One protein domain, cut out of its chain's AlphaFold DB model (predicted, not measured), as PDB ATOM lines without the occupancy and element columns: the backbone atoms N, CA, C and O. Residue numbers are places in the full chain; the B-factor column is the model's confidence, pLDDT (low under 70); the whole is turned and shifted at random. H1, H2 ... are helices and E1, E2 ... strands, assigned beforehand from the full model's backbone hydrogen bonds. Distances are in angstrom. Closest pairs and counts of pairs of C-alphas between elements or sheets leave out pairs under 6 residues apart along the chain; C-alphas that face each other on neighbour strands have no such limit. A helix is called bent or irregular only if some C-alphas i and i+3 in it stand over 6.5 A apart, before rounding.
ATOM      1  N   ASN A   2      -6.391 -21.955   9.897       84.44
ATOM      2  CA  ASN A   2      -7.473 -21.078   9.461       84.44
ATOM      3  C   ASN A   2      -7.005 -19.612   9.525       84.44
ATOM      4  O   ASN A   2      -6.129 -19.297  10.342       84.44
ATOM      5  N   PRO A   3      -7.544 -18.707   8.688       92.75
ATOM      6  CA  PRO A   3      -7.488 -17.281   8.992       92.75
ATOM      7  C   PRO A   3      -8.009 -17.027  10.414       92.75
ATOM      8  O   PRO A   3      -8.767 -17.834  10.961       92.75
ATOM      9  N   LYS A   4      -7.620 -15.903  11.020       94.81
ATOM     10  CA  LYS A   4      -8.093 -15.537  12.358       94.81
ATOM     11  C   LYS A   4      -8.391 -14.050  12.496       94.81
ATOM     12  O   LYS A   4      -7.664 -13.226  11.946       94.81
ATOM     13  N   ILE A   5      -9.407 -13.732  13.294       96.88
ATOM     14  CA  ILE A   5      -9.622 -12.393  13.856       96.88
ATOM     15  C   ILE A   5      -8.959 -12.365  15.232       96.88
ATOM     16  O   ILE A   5      -9.397 -13.057  16.152       96.88
ATOM     17  N   SER A   6      -7.897 -11.575  15.375       96.44
ATOM     18  CA  SER A   6      -7.205 -11.376  16.653       96.44
ATOM     19  C   SER A   6      -7.687 -10.092  17.313       96.44
ATOM     20  O   SER A   6      -7.280  -9.000  16.925       96.44
ATOM     21  N   ILE A   7      -8.545 -10.238  18.322       94.75
ATOM     22  CA  ILE A   7      -9.136  -9.117  19.047       94.75
ATOM     23  C   ILE A   7      -8.071  -8.484  19.954       94.75
ATOM     24  O   ILE A   7      -7.517  -9.138  20.843       94.75
ATOM     25  N   ASP A   8      -7.769  -7.203  19.733       91.94
ATOM     26  CA  ASP A   8      -6.766  -6.482  20.522       91.94
ATOM     27  C   ASP A   8      -7.235  -6.267  21.977       91.94
ATOM     28  O   ASP A   8      -8.420  -6.094  22.276       91.94
ATOM     29  N   LYS A   9      -6.282  -6.221  22.912       91.38
ATOM     30  CA  LYS A   9      -6.514  -5.779  24.292       91.38
ATOM     31  C   LYS A   9      -7.052  -4.347  24.336       91.38
ATOM     32  O   LYS A   9      -7.933  -4.050  25.146       91.38
ATOM     33  N   SER A  10      -6.530  -3.467  23.484       91.25
ATOM     34  CA  SER A  10      -6.871  -2.041  23.402       91.25
ATOM     35  C   SER A  10      -7.935  -1.764  22.342       91.25
ATOM     36  O   SER A  10      -7.823  -0.839  21.542       91.25
ATOM     37  N   ILE A  11      -8.982  -2.583  22.331       91.75
ATOM     38  CA  ILE A  11     -10.022  -2.529  21.313       91.75
ATOM     39  C   ILE A  11     -10.814  -1.214  21.297       91.75
ATOM     40  O   ILE A  11     -11.157  -0.635  22.336       91.75
ATOM     41  N   THR A  12     -11.124  -0.765  20.083       92.19
ATOM     42  CA  THR A  12     -11.923   0.423  19.771       92.19
ATOM     43  C   THR A  12     -13.076   0.042  18.841       92.19
ATOM     44  O   THR A  12     -13.069  -1.047  18.272       92.19
ATOM     45  N   TYR A  13     -14.055   0.933  18.662       92.62
ATOM     46  CA  TYR A  13     -15.148   0.699  17.709       92.62
ATOM     47  C   TYR A  13     -14.638   0.555  16.266       92.62
ATOM     48  O   TYR A  13     -15.068  -0.354  15.577       92.62
ATOM     49  N   SER A  14     -13.640   1.351  15.858       93.19
ATOM     50  CA  SER A  14     -13.030   1.242  14.520       93.19
ATOM     51  C   SER A  14     -12.425  -0.140  14.269       93.19
ATOM     52  O   SER A  14     -12.615  -0.713  13.207       93.19
ATOM     53  N   LEU A  15     -11.735  -0.705  15.269       94.81
ATOM     54  CA  LEU A  15     -11.170  -2.052  15.151       94.81
ATOM     55  C   LEU A  15     -12.258  -3.128  15.053       94.81
ATOM     56  O   LEU A  15     -12.056  -4.134  14.386       94.81
ATOM     57  N   ILE A  16     -13.404  -2.934  15.712       94.38
ATOM     58  CA  ILE A  16     -14.539  -3.849  15.558       94.38
ATOM     59  C   ILE A  16     -15.057  -3.823  14.118       94.38
ATOM     60  O   ILE A  16     -15.325  -4.893  13.574       94.38
ATOM     61  N   ASP A  17     -15.212  -2.640  13.522       95.50
ATOM     62  CA  ASP A  17     -15.715  -2.511  12.151       95.50
ATOM     63  C   ASP A  17     -14.781  -3.243  11.172       95.50
ATOM     64  O   ASP A  17     -15.236  -4.060  10.374       95.50
ATOM     65  N   GLU A  18     -13.462  -3.079  11.337       97.06
ATOM     66  CA  GLU A  18     -12.451  -3.843  10.590       97.06
ATOM     67  C   GLU A  18     -12.600  -5.367  10.787       97.06
ATOM     68  O   GLU A  18     -12.439  -6.147   9.846       97.06
ATOM     69  N   TYR A  19     -12.932  -5.828  11.997       97.38
ATOM     70  CA  TYR A  19     -13.167  -7.253  12.251       97.38
ATOM     71  C   TYR A  19     -14.437  -7.780  11.576       97.38
ATOM     72  O   TYR A  19     -14.434  -8.933  11.138       97.38
ATOM     73  N   TYR A  20     -15.494  -6.972  11.463       97.25
ATOM     74  CA  TYR A  20     -16.681  -7.342  10.690       97.25
ATOM     75  C   TYR A  20     -16.380  -7.416   9.195       97.25
ATOM     76  O   TYR A  20     -16.763  -8.394   8.564       97.25
ATOM     77  N   GLU A  21     -15.602  -6.480   8.645       96.94
ATOM     78  CA  GLU A  21     -15.173  -6.559   7.242       96.94
ATOM     79  C   GLU A  21     -14.393  -7.852   6.957       96.94
ATOM     80  O   GLU A  21     -14.596  -8.502   5.929       96.94
ATOM     81  N   ILE A  22     -13.506  -8.261   7.869       96.88
ATOM     82  CA  ILE A  22     -12.790  -9.541   7.760       96.88
ATOM     83  C   ILE A  22     -13.773 -10.717   7.818       96.88
ATOM     84  O   ILE A  22     -13.653 -11.651   7.021       96.88
ATOM     85  N   LEU A  23     -14.730 -10.681   8.750       96.69
ATOM     86  CA  LEU A  23     -15.725 -11.733   8.928       96.69
ATOM     87  C   LEU A  23     -16.580 -11.913   7.668       96.69
ATOM     88  O   LEU A  23     -16.668 -13.031   7.162       96.69
ATOM     89  N   ASP A  24     -17.134 -10.825   7.136       96.44
ATOM     90  CA  ASP A  24     -17.991 -10.819   5.947       96.44
ATOM     91  C   ASP A  24     -17.233 -11.345   4.722       96.44
ATOM     92  O   ASP A  24     -17.693 -12.257   4.035       96.44
ATOM     93  N   ASN A  25     -15.991 -10.890   4.523       96.25
ATOM     94  CA  ASN A  25     -15.121 -11.405   3.462       96.25
ATOM     95  C   ASN A  25     -14.867 -12.919   3.569       96.25
ATOM     96  O   ASN A  25     -14.704 -13.598   2.550       96.25
ATOM     97  N   CYS A  26     -14.766 -13.460   4.785       96.06
ATOM     98  CA  CYS A  26     -14.615 -14.897   4.997       96.06
ATOM     99  C   CYS A  26     -15.924 -15.655   4.765       96.06
ATOM    100  O   CYS A  26     -15.869 -16.756   4.212       96.06
ATOM    101  N   ILE A  27     -17.074 -15.077   5.131       94.75
ATOM    102  CA  ILE A  27     -18.403 -15.648   4.861       94.75
ATOM    103  C   ILE A  27     -18.601 -15.783   3.350       94.75
ATOM    104  O   ILE A  27     -18.851 -16.888   2.868       94.75
ATOM    105  N   ASP A  28     -18.366 -14.708   2.596       95.56
ATOM    106  CA  ASP A  28     -18.512 -14.681   1.136       95.56
ATOM    107  C   ASP A  28     -17.628 -15.720   0.437       95.56
ATOM    108  O   ASP A  28     -18.015 -16.340  -0.555       95.56
ATOM    109  N   LYS A  29     -16.427 -15.948   0.976       95.44
ATOM    110  CA  LYS A  29     -15.461 -16.920   0.442       95.44
ATOM    111  C   LYS A  29     -15.625 -18.325   1.017       95.44
ATOM    112  O   LYS A  29     -14.848 -19.205   0.653       95.44
ATOM    113  N   SER A  30     -16.594 -18.545   1.911       93.44
ATOM    114  CA  SER A  30     -16.785 -19.814   2.627       93.44
ATOM    115  C   SER A  30     -15.509 -20.312   3.328       93.44
ATOM    116  O   SER A  30     -15.219 -21.508   3.360       93.44
ATOM    117  N   LEU A  31     -14.711 -19.389   3.874       95.06
ATOM    118  CA  LEU A  31     -13.478 -19.699   4.593       95.06
ATOM    119  C   LEU A  31     -13.757 -19.786   6.092       95.06
ATOM    120  O   LEU A  31     -14.155 -18.799   6.704       95.06
ATOM    121  N   VAL A  32     -13.485 -20.943   6.699       95.25
ATOM    122  CA  VAL A  32     -13.547 -21.090   8.159       95.25
ATOM    123  C   VAL A  32     -12.489 -20.199   8.802       95.25
ATOM    124  O   VAL A  32     -11.320 -20.252   8.426       95.25
ATOM    125  N   ILE A  33     -12.900 -19.403   9.785       96.81
ATOM    126  CA  ILE A  33     -12.051 -18.452  10.503       96.81
ATOM    127  C   ILE A  33     -12.098 -18.733  12.008       96.81
ATOM    128  O   ILE A  33     -13.147 -19.093  12.541       96.81
ATOM    129  N   ASP A  34     -10.970 -18.573  12.693       97.44
ATOM    130  CA  ASP A  34     -10.882 -18.661  14.154       97.44
ATOM    131  C   ASP A  34     -10.996 -17.260  14.796       97.44
ATOM    132  O   ASP A  34     -10.636 -16.251  14.184       97.44
ATOM    133  N   ILE A  35     -11.456 -17.179  16.047       97.25
ATOM    134  CA  ILE A  35     -11.423 -15.942  16.845       97.25
ATOM    135  C   ILE A  35     -10.397 -16.088  17.960       97.25
ATOM    136  O   ILE A  35     -10.455 -17.031  18.745       97.25
ATOM    137  N   GLU A  36      -9.495 -15.119  18.078       96.75
ATOM    138  CA  GLU A  36      -8.546 -15.013  19.178       96.75
ATOM    139  C   GLU A  36      -8.919 -13.863  20.118       96.75
ATOM    140  O   GLU A  36      -9.067 -12.717  19.698       96.75
ATOM    141  N   LEU A  37      -9.040 -14.177  21.409       95.56
ATOM    142  CA  LEU A  37      -9.403 -13.252  22.476       95.56
ATOM    143  C   LEU A  37      -8.226 -13.019  23.428       95.56
ATOM    144  O   LEU A  37      -7.525 -13.965  23.808       95.56
ATOM    145  N   PRO A  38      -8.033 -11.783  23.910       93.44
ATOM    146  CA  PRO A  38      -7.055 -11.519  24.940       93.44
ATOM    147  C   PRO A  38      -7.563 -11.999  26.305       93.44
ATOM    148  O   PRO A  38      -8.746 -11.902  26.627       93.44
ATOM    149  N   VAL A  39      -6.641 -12.423  27.176       90.56
ATOM    150  CA  VAL A  39      -6.976 -12.764  28.575       90.56
ATOM    151  C   VAL A  39      -7.519 -11.550  29.335       90.56
ATOM    152  O   VAL A  39      -8.333 -11.700  30.239       90.56
ATOM    153  N   ARG A  40      -7.101 -10.331  28.969       88.06
ATOM    154  CA  ARG A  40      -7.570  -9.076  29.571       88.06
ATOM    155  C   ARG A  40      -7.740  -7.998  28.505       88.06
ATOM    156  O   ARG A  40      -6.841  -7.815  27.690       88.06
ATOM    157  N   PHE A  41      -8.846  -7.261  28.576       86.12
ATOM    158  CA  PHE A  41      -9.047  -6.027  27.821       86.12
ATOM    159  C   PHE A  41      -8.527  -4.824  28.621       86.12
ATOM    160  O   PHE A  41      -8.716  -4.738  29.835       86.12
ATOM    161  N   GLU A  42      -7.862  -3.903  27.932       83.38
ATOM    162  CA  GLU A  42      -7.342  -2.641  28.474       83.38
ATOM    163  C   GLU A  42      -8.242  -1.447  28.115       83.38
ATOM    164  O   GLU A  42      -8.168  -0.389  28.752       83.38
ATOM    165  N   SER A  43      -9.120  -1.631  27.123       69.69
ATOM    166  CA  SER A  43     -10.095  -0.638  26.677       69.69
ATOM    167  C   SER A  43     -11.012  -0.171  27.812       69.69
ATOM    168  O   SER A  43     -11.450  -0.950  28.658       69.69
ATOM    169  N   ARG A  44     -11.305   1.135  27.827       65.38
ATOM    170  CA  ARG A  44     -12.241   1.779  28.768       65.38
ATOM    171  C   ARG A  44     -13.485   2.331  28.070       65.38
ATOM    172  O   ARG A  44     -14.200   3.140  28.663       65.38
ATOM    173  N   SER A  45     -13.697   1.961  26.809       79.06
ATOM    174  CA  SER A  45     -14.834   2.436  26.027       79.06
ATOM    175  C   SER A  45     -16.117   1.802  26.549       79.06
ATOM    176  O   SER A  45     -16.215   0.584  26.672       79.06
ATOM    177  N   LEU A  46     -17.097   2.636  26.889       81.69
ATOM    178  CA  LEU A  46     -18.355   2.186  27.474       81.69
ATOM    179  C   LEU A  46     -19.142   1.335  26.469       81.69
ATOM    180  O   LEU A  46     -19.514   1.821  25.410       81.69
ATOM    181  N   GLY A  47     -19.439   0.083  26.818       84.62
ATOM    182  CA  GLY A  47     -20.267  -0.796  25.991       84.62
ATOM    183  C   GLY A  47     -19.505  -1.558  24.908       84.62
ATOM    184  O   GLY A  47     -20.133  -2.251  24.111       84.62
ATOM    185  N   ILE A  48     -18.170  -1.485  24.886       88.25
ATOM    186  CA  ILE A  48     -17.355  -2.283  23.961       88.25
ATOM    187  C   ILE A  48     -17.555  -3.788  24.191       88.25
ATOM    188  O   ILE A  48     -17.510  -4.575  23.253       88.25
ATOM    189  N   GLU A  49     -17.867  -4.189  25.424       89.12
ATOM    190  CA  GLU A  49     -18.130  -5.572  25.813       89.12
ATOM    191  C   GLU A  49     -19.348  -6.157  25.094       89.12
ATOM    192  O   GLU A  49     -19.297  -7.289  24.616       89.12
ATOM    193  N   ALA A  50     -20.425  -5.373  24.977       89.62
ATOM    194  CA  ALA A  50     -21.636  -5.782  24.266       89.62
ATOM    195  C   ALA A  50     -21.350  -6.048  22.783       89.62
ATOM    196  O   ALA A  50     -21.850  -7.009  22.205       89.62
ATOM    197  N   ILE A  51     -20.485  -5.228  22.192       91.81
ATOM    198  CA  ILE A  51     -20.111  -5.330  20.785       91.81
ATOM    199  C   ILE A  51     -19.172  -6.515  20.545       91.81
ATOM    200  O   ILE A  51     -19.331  -7.230  19.558       91.81
ATOM    201  N   ILE A  52     -18.247  -6.788  21.471       93.81
ATOM    202  CA  ILE A  52     -17.424  -8.005  21.434       93.81
ATOM    203  C   ILE A  52     -18.320  -9.247  21.496       93.81
ATOM    204  O   ILE A  52     -18.123 -10.171  20.709       93.81
ATOM    205  N   TYR A  53     -19.323  -9.276  22.387       93.81
ATOM    206  CA  TYR A  53     -20.283 -10.383  22.416       93.81
ATOM    207  C   TYR A  53     -20.994 -10.542  21.078       93.81
ATOM    208  O   TYR A  53     -21.052 -11.657  20.566       93.81
ATOM    209  N   GLN A  54     -21.495  -9.449  20.499       93.19
ATOM    210  CA  GLN A  54     -22.181  -9.486  19.213       93.19
ATOM    211  C   GLN A  54     -21.282 -10.056  18.110       93.19
ATOM    212  O   GLN A  54     -21.703 -10.982  17.423       93.19
ATOM    213  N   LEU A  55     -20.037  -9.585  17.994       95.88
ATOM    214  CA  LEU A  55     -19.078 -10.077  16.999       95.88
ATOM    215  C   LEU A  55     -18.837 -11.584  17.149       95.88
ATOM    216  O   LEU A  55     -18.936 -12.336  16.180       95.88
ATOM    217  N   VAL A  56     -18.571 -12.044  18.375       96.00
ATOM    218  CA  VAL A  56     -18.284 -13.459  18.653       96.00
ATOM    219  C   VAL A  56     -19.509 -14.345  18.419       96.00
ATOM    220  O   VAL A  56     -19.385 -15.441  17.880       96.00
ATOM    221  N   ILE A  57     -20.705 -13.887  18.787       93.69
ATOM    222  CA  ILE A  57     -21.954 -14.628  18.559       93.69
ATOM    223  C   ILE A  57     -22.254 -14.725  17.059       93.69
ATOM    224  O   ILE A  57     -22.589 -15.808  16.576       93.69
ATOM    225  N   THR A  58     -22.101 -13.627  16.313       93.56
ATOM    226  CA  THR A  58     -22.275 -13.601  14.852       93.56
ATOM    227  C   THR A  58     -21.304 -14.565  14.177       93.56
ATOM    228  O   THR A  58     -21.727 -15.434  13.415       93.56
ATOM    229  N   TRP A  59     -20.019 -14.497  14.539       96.06
ATOM    230  CA  TRP A  59     -19.001 -15.433  14.063       96.06
ATOM    231  C   TRP A  59     -19.355 -16.895  14.364       96.06
ATOM    232  O   TRP A  59     -19.328 -17.734  13.467       96.06
ATOM    233  N   SER A  60     -19.734 -17.208  15.604       94.62
ATOM    234  CA  SER A  60     -20.045 -18.578  16.037       94.62
ATOM    235  C   SER A  60     -21.214 -19.189  15.258       94.62
ATOM    236  O   SER A  60     -21.230 -20.391  14.974       94.62
ATOM    237  N   ARG A  61     -22.203 -18.364  14.896       90.75
ATOM    238  CA  ARG A  61     -23.346 -18.786  14.077       90.75
ATOM    239  C   ARG A  61     -22.944 -19.042  12.627       90.75
ATOM    240  O   ARG A  61     -23.400 -20.037  12.067       90.75
ATOM    241  N   ALA A  62     -22.083 -18.197  12.062       92.06
ATOM    242  CA  ALA A  62     -21.577 -18.350  10.700       92.06
ATOM    243  C   ALA A  62     -20.625 -19.553  10.554       92.06
ATOM    244  O   ALA A  62     -20.706 -20.292   9.575       92.06
ATOM    245  N   PHE A  63     -19.764 -19.801  11.546       90.44
ATOM    246  CA  PHE A  63     -18.670 -20.770  11.448       90.44
ATOM    247  C   PHE A  63     -18.662 -21.776  12.595       90.44
ATOM    248  O   PHE A  63     -17.872 -21.677  13.532       90.44
ATOM    249  N   ARG A  64     -19.481 -22.828  12.489       82.88
ATOM    250  CA  ARG A  64     -19.539 -23.897  13.508       82.88
ATOM    251  C   ARG A  64     -18.206 -24.624  13.726       82.88
ATOM    252  O   ARG A  64     -17.983 -25.154  14.806       82.88
ATOM    253  N   GLU A  65     -17.340 -24.653  12.717       88.06
ATOM    254  CA  GLU A  65     -16.045 -25.348  12.755       88.06
ATOM    255  C   GLU A  65     -14.876 -24.456  13.207       88.06
ATOM    256  O   GLU A  65     -13.771 -24.957  13.422       88.06
ATOM    257  N   GLY A  66     -15.106 -23.148  13.362       94.50
ATOM    258  CA  GLY A  66     -14.100 -22.216  13.865       94.50
ATOM    259  C   GLY A  66     -13.776 -22.467  15.339       94.50
ATOM    260  O   GLY A  66     -14.593 -22.993  16.100       94.50
ATOM    261  N   ASN A  67     -12.573 -22.087  15.762       96.94
ATOM    262  CA  ASN A  67     -12.106 -22.256  17.136       96.94
ATOM    263  C   ASN A  67     -12.042 -20.916  17.877       96.94
ATOM    264  O   ASN A  67     -11.744 -19.878  17.286       96.94
ATOM    265  N   ILE A  68     -12.271 -20.963  19.192       96.94
ATOM    266  CA  ILE A  68     -11.954 -19.854  20.095       96.94
ATOM    267  C   ILE A  68     -10.540 -20.075  20.617       96.94
ATOM    268  O   ILE A  68     -10.261 -21.080  21.268       96.94
ATOM    269  N   ILE A  69      -9.662 -19.119  20.368       96.50
ATOM    270  CA  ILE A  69      -8.291 -19.087  20.857       96.50
ATOM    271  C   ILE A  69      -8.238 -18.067  21.993       96.50
ATOM    272  O   ILE A  69      -8.628 -16.915  21.829       96.50
ATOM    273  N   ILE A  70      -7.751 -18.466  23.159       94.88
ATOM    274  CA  ILE A  70      -7.479 -17.542  24.256       94.88
ATOM    275  C   ILE A  70      -5.981 -17.278  24.288       94.88
ATOM    276  O   ILE A  70      -5.186 -18.217  24.319       94.88
ATOM    277  N   ASN A  71      -5.585 -16.005  24.328       92.38
ATOM    278  CA  ASN A  71      -4.180 -15.609  24.345       92.38
ATOM    279  C   ASN A  71      -3.507 -15.860  25.712       92.38
ATOM    280  O   ASN A  71      -3.134 -14.928  26.431       92.38
ATOM    281  N   LEU A  72      -3.383 -17.136  26.071       90.56
ATOM    282  CA  LEU A  72      -2.687 -17.676  27.234       90.56
ATOM    283  C   LEU A  72      -1.795 -18.846  26.813       90.56
ATOM    284  O   LEU A  72      -1.996 -19.431  25.754       90.56
ATOM    285  N   ASP A  73      -0.825 -19.184  27.659       89.06
ATOM    286  CA  ASP A  73       0.016 -20.379  27.527       89.06
ATOM    287  C   ASP A  73      -0.333 -21.321  28.686       89.06
ATOM    288  O   ASP A  73       0.048 -21.049  29.832       89.06
ATOM    289  N   ILE A  74      -1.094 -22.386  28.400       86.56
ATOM    290  CA  ILE A  74      -1.636 -23.287  29.434       86.56
ATOM    291  C   ILE A  74      -0.541 -24.156  30.057       86.56
ATOM    292  O   ILE A  74      -0.636 -24.546  31.217       86.56
ATOM    293  N   LYS A  75       0.537 -24.437  29.313       85.94
ATOM    294  CA  LYS A  75       1.673 -25.224  29.812       85.94
ATOM    295  C   LYS A  75       2.469 -24.430  30.845       85.94
ATOM    296  O   LYS A  75       2.958 -25.008  31.811       85.94
ATOM    297  N   LYS A  76       2.585 -23.110  30.660       84.12
ATOM    298  CA  LYS A  76       3.231 -22.217  31.636       84.12
ATOM    299  C   LYS A  76       2.304 -21.782  32.767       84.12
ATOM    300  O   LYS A  76       2.774 -21.604  33.885       84.12
ATOM    301  N   ASN A  77       1.018 -21.596  32.482       79.56
ATOM    302  CA  ASN A  77       0.018 -21.139  33.445       79.56
ATOM    303  C   ASN A  77      -1.161 -22.122  33.456       79.56
ATOM    304  O   ASN A  77      -2.213 -21.812  32.899       79.56
ATOM    305  N   PRO A  78      -0.993 -23.311  34.064       75.56
ATOM    306  CA  PRO A  78      -2.047 -24.325  34.096       75.56
ATOM    307  C   PRO A  78      -3.249 -23.889  34.942       75.56
ATOM    308  O   PRO A  78      -4.356 -24.393  34.758       75.56
ATOM    309  N   ASP A  79      -3.039 -22.947  35.864       76.81
ATOM    310  CA  ASP A  79      -4.104 -22.353  36.655       76.81
ATOM    311  C   ASP A  79      -4.845 -21.269  35.856       76.81
ATOM    312  O   ASP A  79      -4.389 -20.132  35.706       76.81
ATOM    313  N   VAL A  80      -6.028 -21.632  35.367       81.56
ATOM    314  CA  VAL A  80      -6.949 -20.744  34.645       81.56
ATOM    315  C   VAL A  80      -7.880 -19.962  35.578       81.56
ATOM    316  O   VAL A  80      -8.790 -19.288  35.102       81.56
ATOM    317  N   THR A  81      -7.665 -19.987  36.898       75.81
ATOM    318  CA  THR A  81      -8.546 -19.309  37.868       75.81
ATOM    319  C   THR A  81      -8.646 -17.800  37.615       75.81
ATOM    320  O   THR A  81      -9.699 -17.194  37.797       75.81
ATOM    321  N   ASN A  82      -7.576 -17.177  37.115       80.62
ATOM    322  CA  ASN A  82      -7.573 -15.746  36.795       80.62
ATOM    323  C   ASN A  82      -8.124 -15.418  35.400       80.62
ATOM    324  O   ASN A  82      -8.215 -14.243  35.045       80.62
ATOM    325  N   LEU A  83      -8.510 -16.421  34.604       85.81
ATOM    326  CA  LEU A  83      -9.043 -16.213  33.257       85.81
ATOM    327  C   LEU A  83     -10.274 -15.299  33.278       85.81
ATOM    328  O   LEU A  83     -10.393 -14.383  32.469       85.81
ATOM    329  N   TYR A  84     -11.152 -15.498  34.261       85.25
ATOM    330  CA  TYR A  84     -12.391 -14.735  34.403       85.25
ATOM    331  C   TYR A  84     -12.273 -13.484  35.263       85.25
ATOM    332  O   TYR A  84     -13.280 -12.885  35.630       85.25
ATOM    333  N   GLU A  85     -11.051 -13.015  35.526       81.81
ATOM    334  CA  GLU A  85     -10.885 -11.593  35.830       81.81
ATOM    335  C   GLU A  85     -11.387 -10.713  34.677       81.81
ATOM    336  O   GLU A  85     -11.788  -9.571  34.899       81.81
ATOM    337  N   ASN A  86     -11.384 -11.262  33.461       85.44
ATOM    338  CA  ASN A  86     -12.136 -10.755  32.332       85.44
ATOM    339  C   ASN A  86     -13.492 -11.474  32.263       85.44
ATOM    340  O   ASN A  86     -13.596 -12.581  31.733       85.44
ATOM    341  N   GLU A  87     -14.538 -10.849  32.812       87.19
ATOM    342  CA  GLU A  87     -15.861 -11.478  32.929       87.19
ATOM    343  C   GLU A  87     -16.483 -11.816  31.562       87.19
ATOM    344  O   GLU A  87     -17.288 -12.738  31.460       87.19
ATOM    345  N   ILE A  88     -16.058 -11.129  30.498       89.31
ATOM    346  CA  ILE A  88     -16.512 -11.369  29.121       89.31
ATOM    347  C   ILE A  88     -16.158 -12.779  28.652       89.31
ATOM    348  O   ILE A  88     -16.953 -13.441  27.980       89.31
ATOM    349  N   LEU A  89     -14.977 -13.270  29.042       92.62
ATOM    350  CA  LEU A  89     -14.521 -14.596  28.639       92.62
ATOM    351  C   LEU A  89     -15.422 -15.689  29.202       92.62
ATOM    352  O   LEU A  89     -15.617 -16.697  28.533       92.62
ATOM    353  N   PHE A  90     -16.012 -15.487  30.384       92.81
ATOM    354  CA  PHE A  90     -16.928 -16.462  30.969       92.81
ATOM    355  C   PHE A  90     -18.151 -16.670  30.077       92.81
ATOM    356  O   PHE A  90     -18.492 -17.810  29.753       92.81
ATOM    357  N   THR A  91     -18.777 -15.581  29.632       93.81
ATOM    358  CA  THR A  91     -19.953 -15.653  28.764       93.81
ATOM    359  C   THR A  91     -19.610 -16.258  27.405       93.81
ATOM    360  O   THR A  91     -20.317 -17.161  26.959       93.81
ATOM    361  N   ILE A  92     -18.498 -15.852  26.784       95.12
ATOM    362  CA  ILE A  92     -18.069 -16.394  25.483       95.12
ATOM    363  C   ILE A  92     -17.737 -17.888  25.568       95.12
ATOM    364  O   ILE A  92     -18.181 -18.670  24.724       95.12
ATOM    365  N   ILE A  93     -16.967 -18.302  26.577       94.44
ATOM    366  CA  ILE A  93     -16.574 -19.705  26.758       94.44
ATOM    367  C   ILE A  93     -17.800 -20.564  27.058       94.44
ATOM    368  O   ILE A  93     -17.931 -21.653  26.502       94.44
ATOM    369  N   THR A  94     -18.711 -20.077  27.902       93.62
ATOM    370  CA  THR A  94     -19.947 -20.798  28.232       93.62
ATOM    371  C   THR A  94     -20.840 -20.947  27.002       93.62
ATOM    372  O   THR A  94     -21.281 -22.056  26.712       93.62
ATOM    373  N   TYR A  95     -21.019 -19.872  26.227       93.69
ATOM    374  CA  TYR A  95     -21.744 -19.886  24.952       93.69
ATOM    375  C   TYR A  95     -21.150 -20.884  23.945       93.69
ATOM    376  O   TYR A  95     -21.865 -21.625  23.273       93.69
ATOM    377  N   SER A  96     -19.821 -20.941  23.877       93.00
ATOM    378  CA  SER A  96     -19.089 -21.758  22.909       93.00
ATOM    379  C   SER A  96     -18.898 -23.213  23.348       93.00
ATOM    380  O   SER A  96     -18.414 -24.028  22.560       93.00
ATOM    381  N   TRP A  97     -19.282 -23.562  24.583       91.00
ATOM    382  CA  TRP A  97     -18.849 -24.775  25.284       91.00
ATOM    383  C   TRP A  97     -19.081 -26.073  24.509       91.00
ATOM    384  O   TRP A  97     -18.242 -26.970  24.547       91.00
ATOM    385  N   ASN A  98     -20.208 -26.184  23.803       88.81
ATOM    386  CA  ASN A  98     -20.580 -27.381  23.044       88.81
ATOM    387  C   ASN A  98     -20.379 -27.246  21.530       88.81
ATOM    388  O   ASN A  98     -20.607 -28.218  20.815       88.81
ATOM    389  N   ARG A  99     -19.975 -26.067  21.042       90.00
ATOM    390  CA  ARG A  99     -19.879 -25.774  19.606       90.00
ATOM    391  C   ARG A  99     -18.454 -25.669  19.097       90.00
ATOM    392  O   ARG A  99     -18.165 -26.190  18.031       90.00
ATOM    393  N   HIS A 100     -17.573 -25.048  19.872       94.88
ATOM    394  CA  HIS A 100     -16.222 -24.731  19.429       94.88
ATOM    395  C   HIS A 100     -15.187 -25.412  20.315       94.88
ATOM    396  O   HIS A 100     -15.431 -25.706  21.493       94.88
ATOM    397  N   LYS A 101     -13.997 -25.646  19.760       95.62
ATOM    398  CA  LYS A 101     -12.836 -25.959  20.592       95.62
ATOM    399  C   LYS A 101     -12.333 -24.662  21.213       95.62
ATOM    400  O   LYS A 101     -12.295 -23.625  20.553       95.62
ATOM    401  N   ILE A 102     -11.949 -24.754  22.482       95.38
ATOM    402  CA  ILE A 102     -11.287 -23.675  23.206       95.38
ATOM    403  C   ILE A 102      -9.801 -24.019  23.246       95.38
ATOM    404  O   ILE A 102      -9.418 -25.036  23.830       95.38
ATOM    405  N   LEU A 103      -8.991 -23.210  22.577       95.44
ATOM    406  CA  LEU A 103      -7.560 -23.418  22.393       95.44
ATOM    407  C   LEU A 103      -6.760 -22.327  23.112       95.44
ATOM    408  O   LEU A 103      -7.262 -21.229  23.350       95.44
ATOM    409  N   ASP A 104      -5.511 -22.621  23.443       94.38
ATOM    410  CA  ASP A 104      -4.537 -21.635  23.906       94.38
ATOM    411  C   ASP A 104      -3.784 -20.984  22.721       94.38
ATOM    412  O   ASP A 104      -4.003 -21.330  21.558       94.38
ATOM    413  N   ASN A 105      -2.853 -20.060  22.984       92.12
ATOM    414  CA  ASN A 105      -2.101 -19.386  21.915       92.12
ATOM    415  C   ASN A 105      -1.095 -20.292  21.172       92.12
ATOM    416  O   ASN A 105      -0.528 -19.893  20.149       92.12
ATOM    417  N   LYS A 106      -0.870 -21.515  21.665       93.19
ATOM    418  CA  LYS A 106      -0.108 -22.584  21.009       93.19
ATOM    419  C   LYS A 106      -1.007 -23.573  20.270       93.19
ATOM    420  O   LYS A 106      -0.477 -24.511  19.683       93.19
ATOM    421  N   HIS A 107      -2.312 -23.302  20.202       92.75
ATOM    422  CA  HIS A 107      -3.335 -24.145  19.579       92.75
ATOM    423  C   HIS A 107      -3.534 -25.486  20.297       92.75
ATOM    424  O   HIS A 107      -4.069 -26.436  19.725       92.75
ATOM    425  N   GLU A 108      -3.134 -25.555  21.565       93.19
ATOM    426  CA  GLU A 108      -3.400 -26.688  22.439       93.19
ATOM    427  C   GLU A 108      -4.806 -26.549  23.025       93.19
ATOM    428  O   GLU A 108      -5.241 -25.456  23.389       93.19
ATOM    429  N   ILE A 109      -5.535 -27.658  23.135       93.69
ATOM    430  CA  ILE A 109      -6.881 -27.645  23.714       93.69
ATOM    431  C   ILE A 109      -6.782 -27.317  25.205       93.69
ATOM    432  O   ILE A 109      -6.113 -28.027  25.955       93.69
ATOM    433  N   ILE A 110      -7.513 -26.292  25.647       92.06
ATOM    434  CA  ILE A 110      -7.679 -26.002  27.072       92.06
ATOM    435  C   ILE A 110      -8.615 -27.070  27.660       92.06
ATOM    436  O   ILE A 110      -9.777 -27.162  27.243       92.06
ATOM    437  N   PRO A 111      -8.161 -27.897  28.624       89.44
ATOM    438  CA  PRO A 111      -8.981 -28.976  29.161       89.44
ATOM    439  C   PRO A 111     -10.242 -28.432  29.832       89.44
ATOM    440  O   PRO A 111     -10.162 -27.563  30.702       89.44
ATOM    441  N   ARG A 112     -11.417 -28.970  29.492       89.56
ATOM    442  CA  ARG A 112     -12.696 -28.519  30.074       89.56
ATOM    443  C   ARG A 112     -12.715 -28.661  31.594       89.56
ATOM    444  O   ARG A 112     -13.322 -27.851  32.283       89.56
ATOM    445  N   GLU A 113     -12.035 -29.670  32.123       87.75
ATOM    446  CA  GLU A 113     -11.874 -29.946  33.550       87.75
ATOM    447  C   GLU A 113     -11.267 -28.757  34.298       87.75
ATOM    448  O   GLU A 113     -11.732 -28.441  35.392       87.75
ATOM    449  N   SER A 114     -10.311 -28.055  33.677       87.25
ATOM    450  CA  SER A 114      -9.685 -26.858  34.253       87.25
ATOM    451  C   SER A 114     -10.669 -25.688  34.390       87.25
ATOM    452  O   SER A 114     -10.577 -24.902  35.327       87.25
ATOM    453  N   LEU A 115     -11.672 -25.614  33.507       89.69
ATOM    454  CA  LEU A 115     -12.676 -24.547  33.480       89.69
ATOM    455  C   LEU A 115     -13.943 -24.897  34.280       89.69
ATOM    456  O   LEU A 115     -14.640 -24.003  34.750       89.69
ATOM    457  N   LYS A 116     -14.264 -26.187  34.456       88.75
ATOM    458  CA  LYS A 116     -15.522 -26.648  35.079       88.75
ATOM    459  C   LYS A 116     -15.739 -26.081  36.482       88.75
ATOM    460  O   LYS A 116     -16.839 -25.620  36.775       88.75
ATOM    461  N   SER A 117     -14.718 -26.137  37.340       87.56
ATOM    462  CA  SER A 117     -14.844 -25.708  38.741       87.56
ATOM    463  C   SER A 117     -15.119 -24.207  38.844       87.56
ATOM    464  O   SER A 117     -16.077 -23.799  39.498       87.56
ATOM    465  N   ILE A 118     -14.349 -23.395  38.120       89.38
ATOM    466  CA  ILE A 118     -14.527 -21.946  38.137       89.38
ATOM    467  C   ILE A 118     -15.811 -21.503  37.416       89.38
ATOM    468  O   ILE A 118     -16.501 -20.608  37.901       89.38
ATOM    469  N   ASN A 119     -16.210 -22.176  36.328       91.19
ATOM    470  CA  ASN A 119     -17.497 -21.920  35.674       91.19
ATOM    471  C   ASN A 119     -18.663 -22.180  36.630       91.19
ATOM    472  O   ASN A 119     -19.633 -21.427  36.633       91.19
ATOM    473  N   ALA A 120     -18.577 -23.241  37.437       90.62
ATOM    474  CA  ALA A 120     -19.603 -23.564  38.417       90.62
ATOM    475  C   ALA A 120     -19.699 -22.505  39.528       90.62
ATOM    476  O   ALA A 120     -20.813 -22.138  39.894       90.62
ATOM    477  N   ASP A 121     -18.569 -21.982  40.020       91.19
ATOM    478  CA  ASP A 121     -18.554 -20.896  41.015       91.19
ATOM    479  C   ASP A 121     -19.179 -19.607  40.463       91.19
ATOM    480  O   ASP A 121     -20.072 -19.026  41.084       91.19
ATOM    481  N   ILE A 122     -18.775 -19.190  39.259       92.38
ATOM    482  CA  ILE A 122     -19.335 -18.002  38.604       92.38
ATOM    483  C   ILE A 122     -20.830 -18.185  38.347       92.38
ATOM    484  O   ILE A 122     -21.619 -17.291  38.653       92.38
ATOM    485  N   ASN A 123     -21.241 -19.354  37.853       92.62
ATOM    486  CA  ASN A 123     -22.650 -19.645  37.633       92.62
ATOM    487  C   ASN A 123     -23.459 -19.600  38.935       92.62
ATOM    488  O   ASN A 123     -24.535 -19.012  38.974       92.62
ATOM    489  N   LEU A 124     -22.930 -20.153  40.029       93.06
ATOM    490  CA  LEU A 124     -23.595 -20.098  41.330       93.06
ATOM    491  C   LEU A 124     -23.775 -18.654  41.819       93.06
ATOM    492  O   LEU A 124     -24.834 -18.326  42.355       93.06
ATOM    493  N   LYS A 125     -22.773 -17.791  41.615       93.44
ATOM    494  CA  LYS A 125     -22.883 -16.358  41.918       93.44
ATOM    495  C   LYS A 125     -23.965 -15.697  41.071       93.44
ATOM    496  O   LYS A 125     -24.833 -15.039  41.631       93.44
ATOM    497  N   MET A 126     -23.987 -15.929  39.758       94.00
ATOM    498  CA  MET A 126     -25.025 -15.374  38.878       94.00
ATOM    499  C   MET A 126     -26.436 -15.849  39.243       94.00
ATOM    500  O   MET A 126     -27.356 -15.036  39.260       94.00
ATOM    501  N   LEU A 127     -26.617 -17.130  39.593       92.81
ATOM    502  CA  LEU A 127     -27.909 -17.669  40.043       92.81
ATOM    503  C   LEU A 127     -28.427 -16.964  41.307       92.81
ATOM    504  O   LEU A 127     -29.634 -16.843  41.493       92.81
TER     505      LEU A 127
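Overview. This is residues 2 to 127 of the 239 residues of an uncharacterized protein of Siphonobacter sp. BAB-5404 (UniProt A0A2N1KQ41). A small sheet of three parallel strands, E1, E2 and E3, has three helices, H1, H2 and H3, side by side in a row along it, each grazing it, while H4 is set steeply beyond H3 at one end of the row. The printed part has 126 residues with four named helices and three named strands, in the order E1 H1 E2 H2 E3 H3 H4. The sheet's order is E1 E2 E3, and the class is mostly helix. The whole is compact, with a radius of gyration of the C-alphas of 14.2 A and spans of 39 by 31 by 29 A.

Arrangement. Begin with the sheet, where E2, residues 34 to 38, is the inner strand, and E1, residues 4 to 6, and E3, residues 68 to 71, are the edge strands. Between E1 and E2, look for N 36 and O 5, 2.8 A apart and within hydrogen-bond range. Between E2 and E3, N 69 and O 35 are also within range at 2.8 A. Residues 68 to 69 of E3 also pair, parallel, with residues 102 to 103. Then find H1, residues 13 to 28, H2, residues 48 to 62, and H3, residues 87 to 96; each is on the sheet but only grazes it. E1, H1, E2 and E2, H2, E3 are strand-helix-strand units, parallel neighbour strands with a helix between, and both crossovers are right-handed. H1 and H2 touch, closest at the C-alphas of Leu 23 and Trp 59, 7.1 A, and run the same way at a shallow tilt of 3 degrees. H2 and H3 touch, closest at the C-alphas of Glu 49 and Ile 88, 6.9 A, and run the same way at a shallow tilt of 12 degrees. H4, residues 112 to 127, is not on the sheet; it is close to H3 but not clearly touching, with the C-alphas of Phe 90 and Asn 119 closest at 7.2 A, at a steep tilt of 66 degrees. H1 and H3 are apart. In H1 and H2 every O i to N i+4 pair is within hydrogen-bond range, in H3 5 of 6 and in H4 10 of 12.

Along the chain. Find C-alpha 4 at (-8.093, -15.537, 12.358), where E1 begins. E2 is 13.5 A long from first to last C-alpha, and E3 9.8 A. H1 runs 22.9 A from C-alpha 13 at (-15.148, 0.699, 17.709), H2 is 21.3 A long and H3 14.7 A. H4, 21.2 A, ends at C-alpha 127 at (-27.909, -17.669, 40.043); it has a kink of 30 degrees near residue 119 and is irregular, but only just: C-alphas 114 and 117 are 6.9 A apart.

Size, cuts and confidence. The two C-alphas farthest apart are those of Lys 29 and Lys 125, 42.1 A. The printed part has no cut. The links E3 to H3 and H3 to H4 are long, with 15 residues each. Mean pLDDT of the printed part is 91.1, and residues 43 to 44 of the model are under 70.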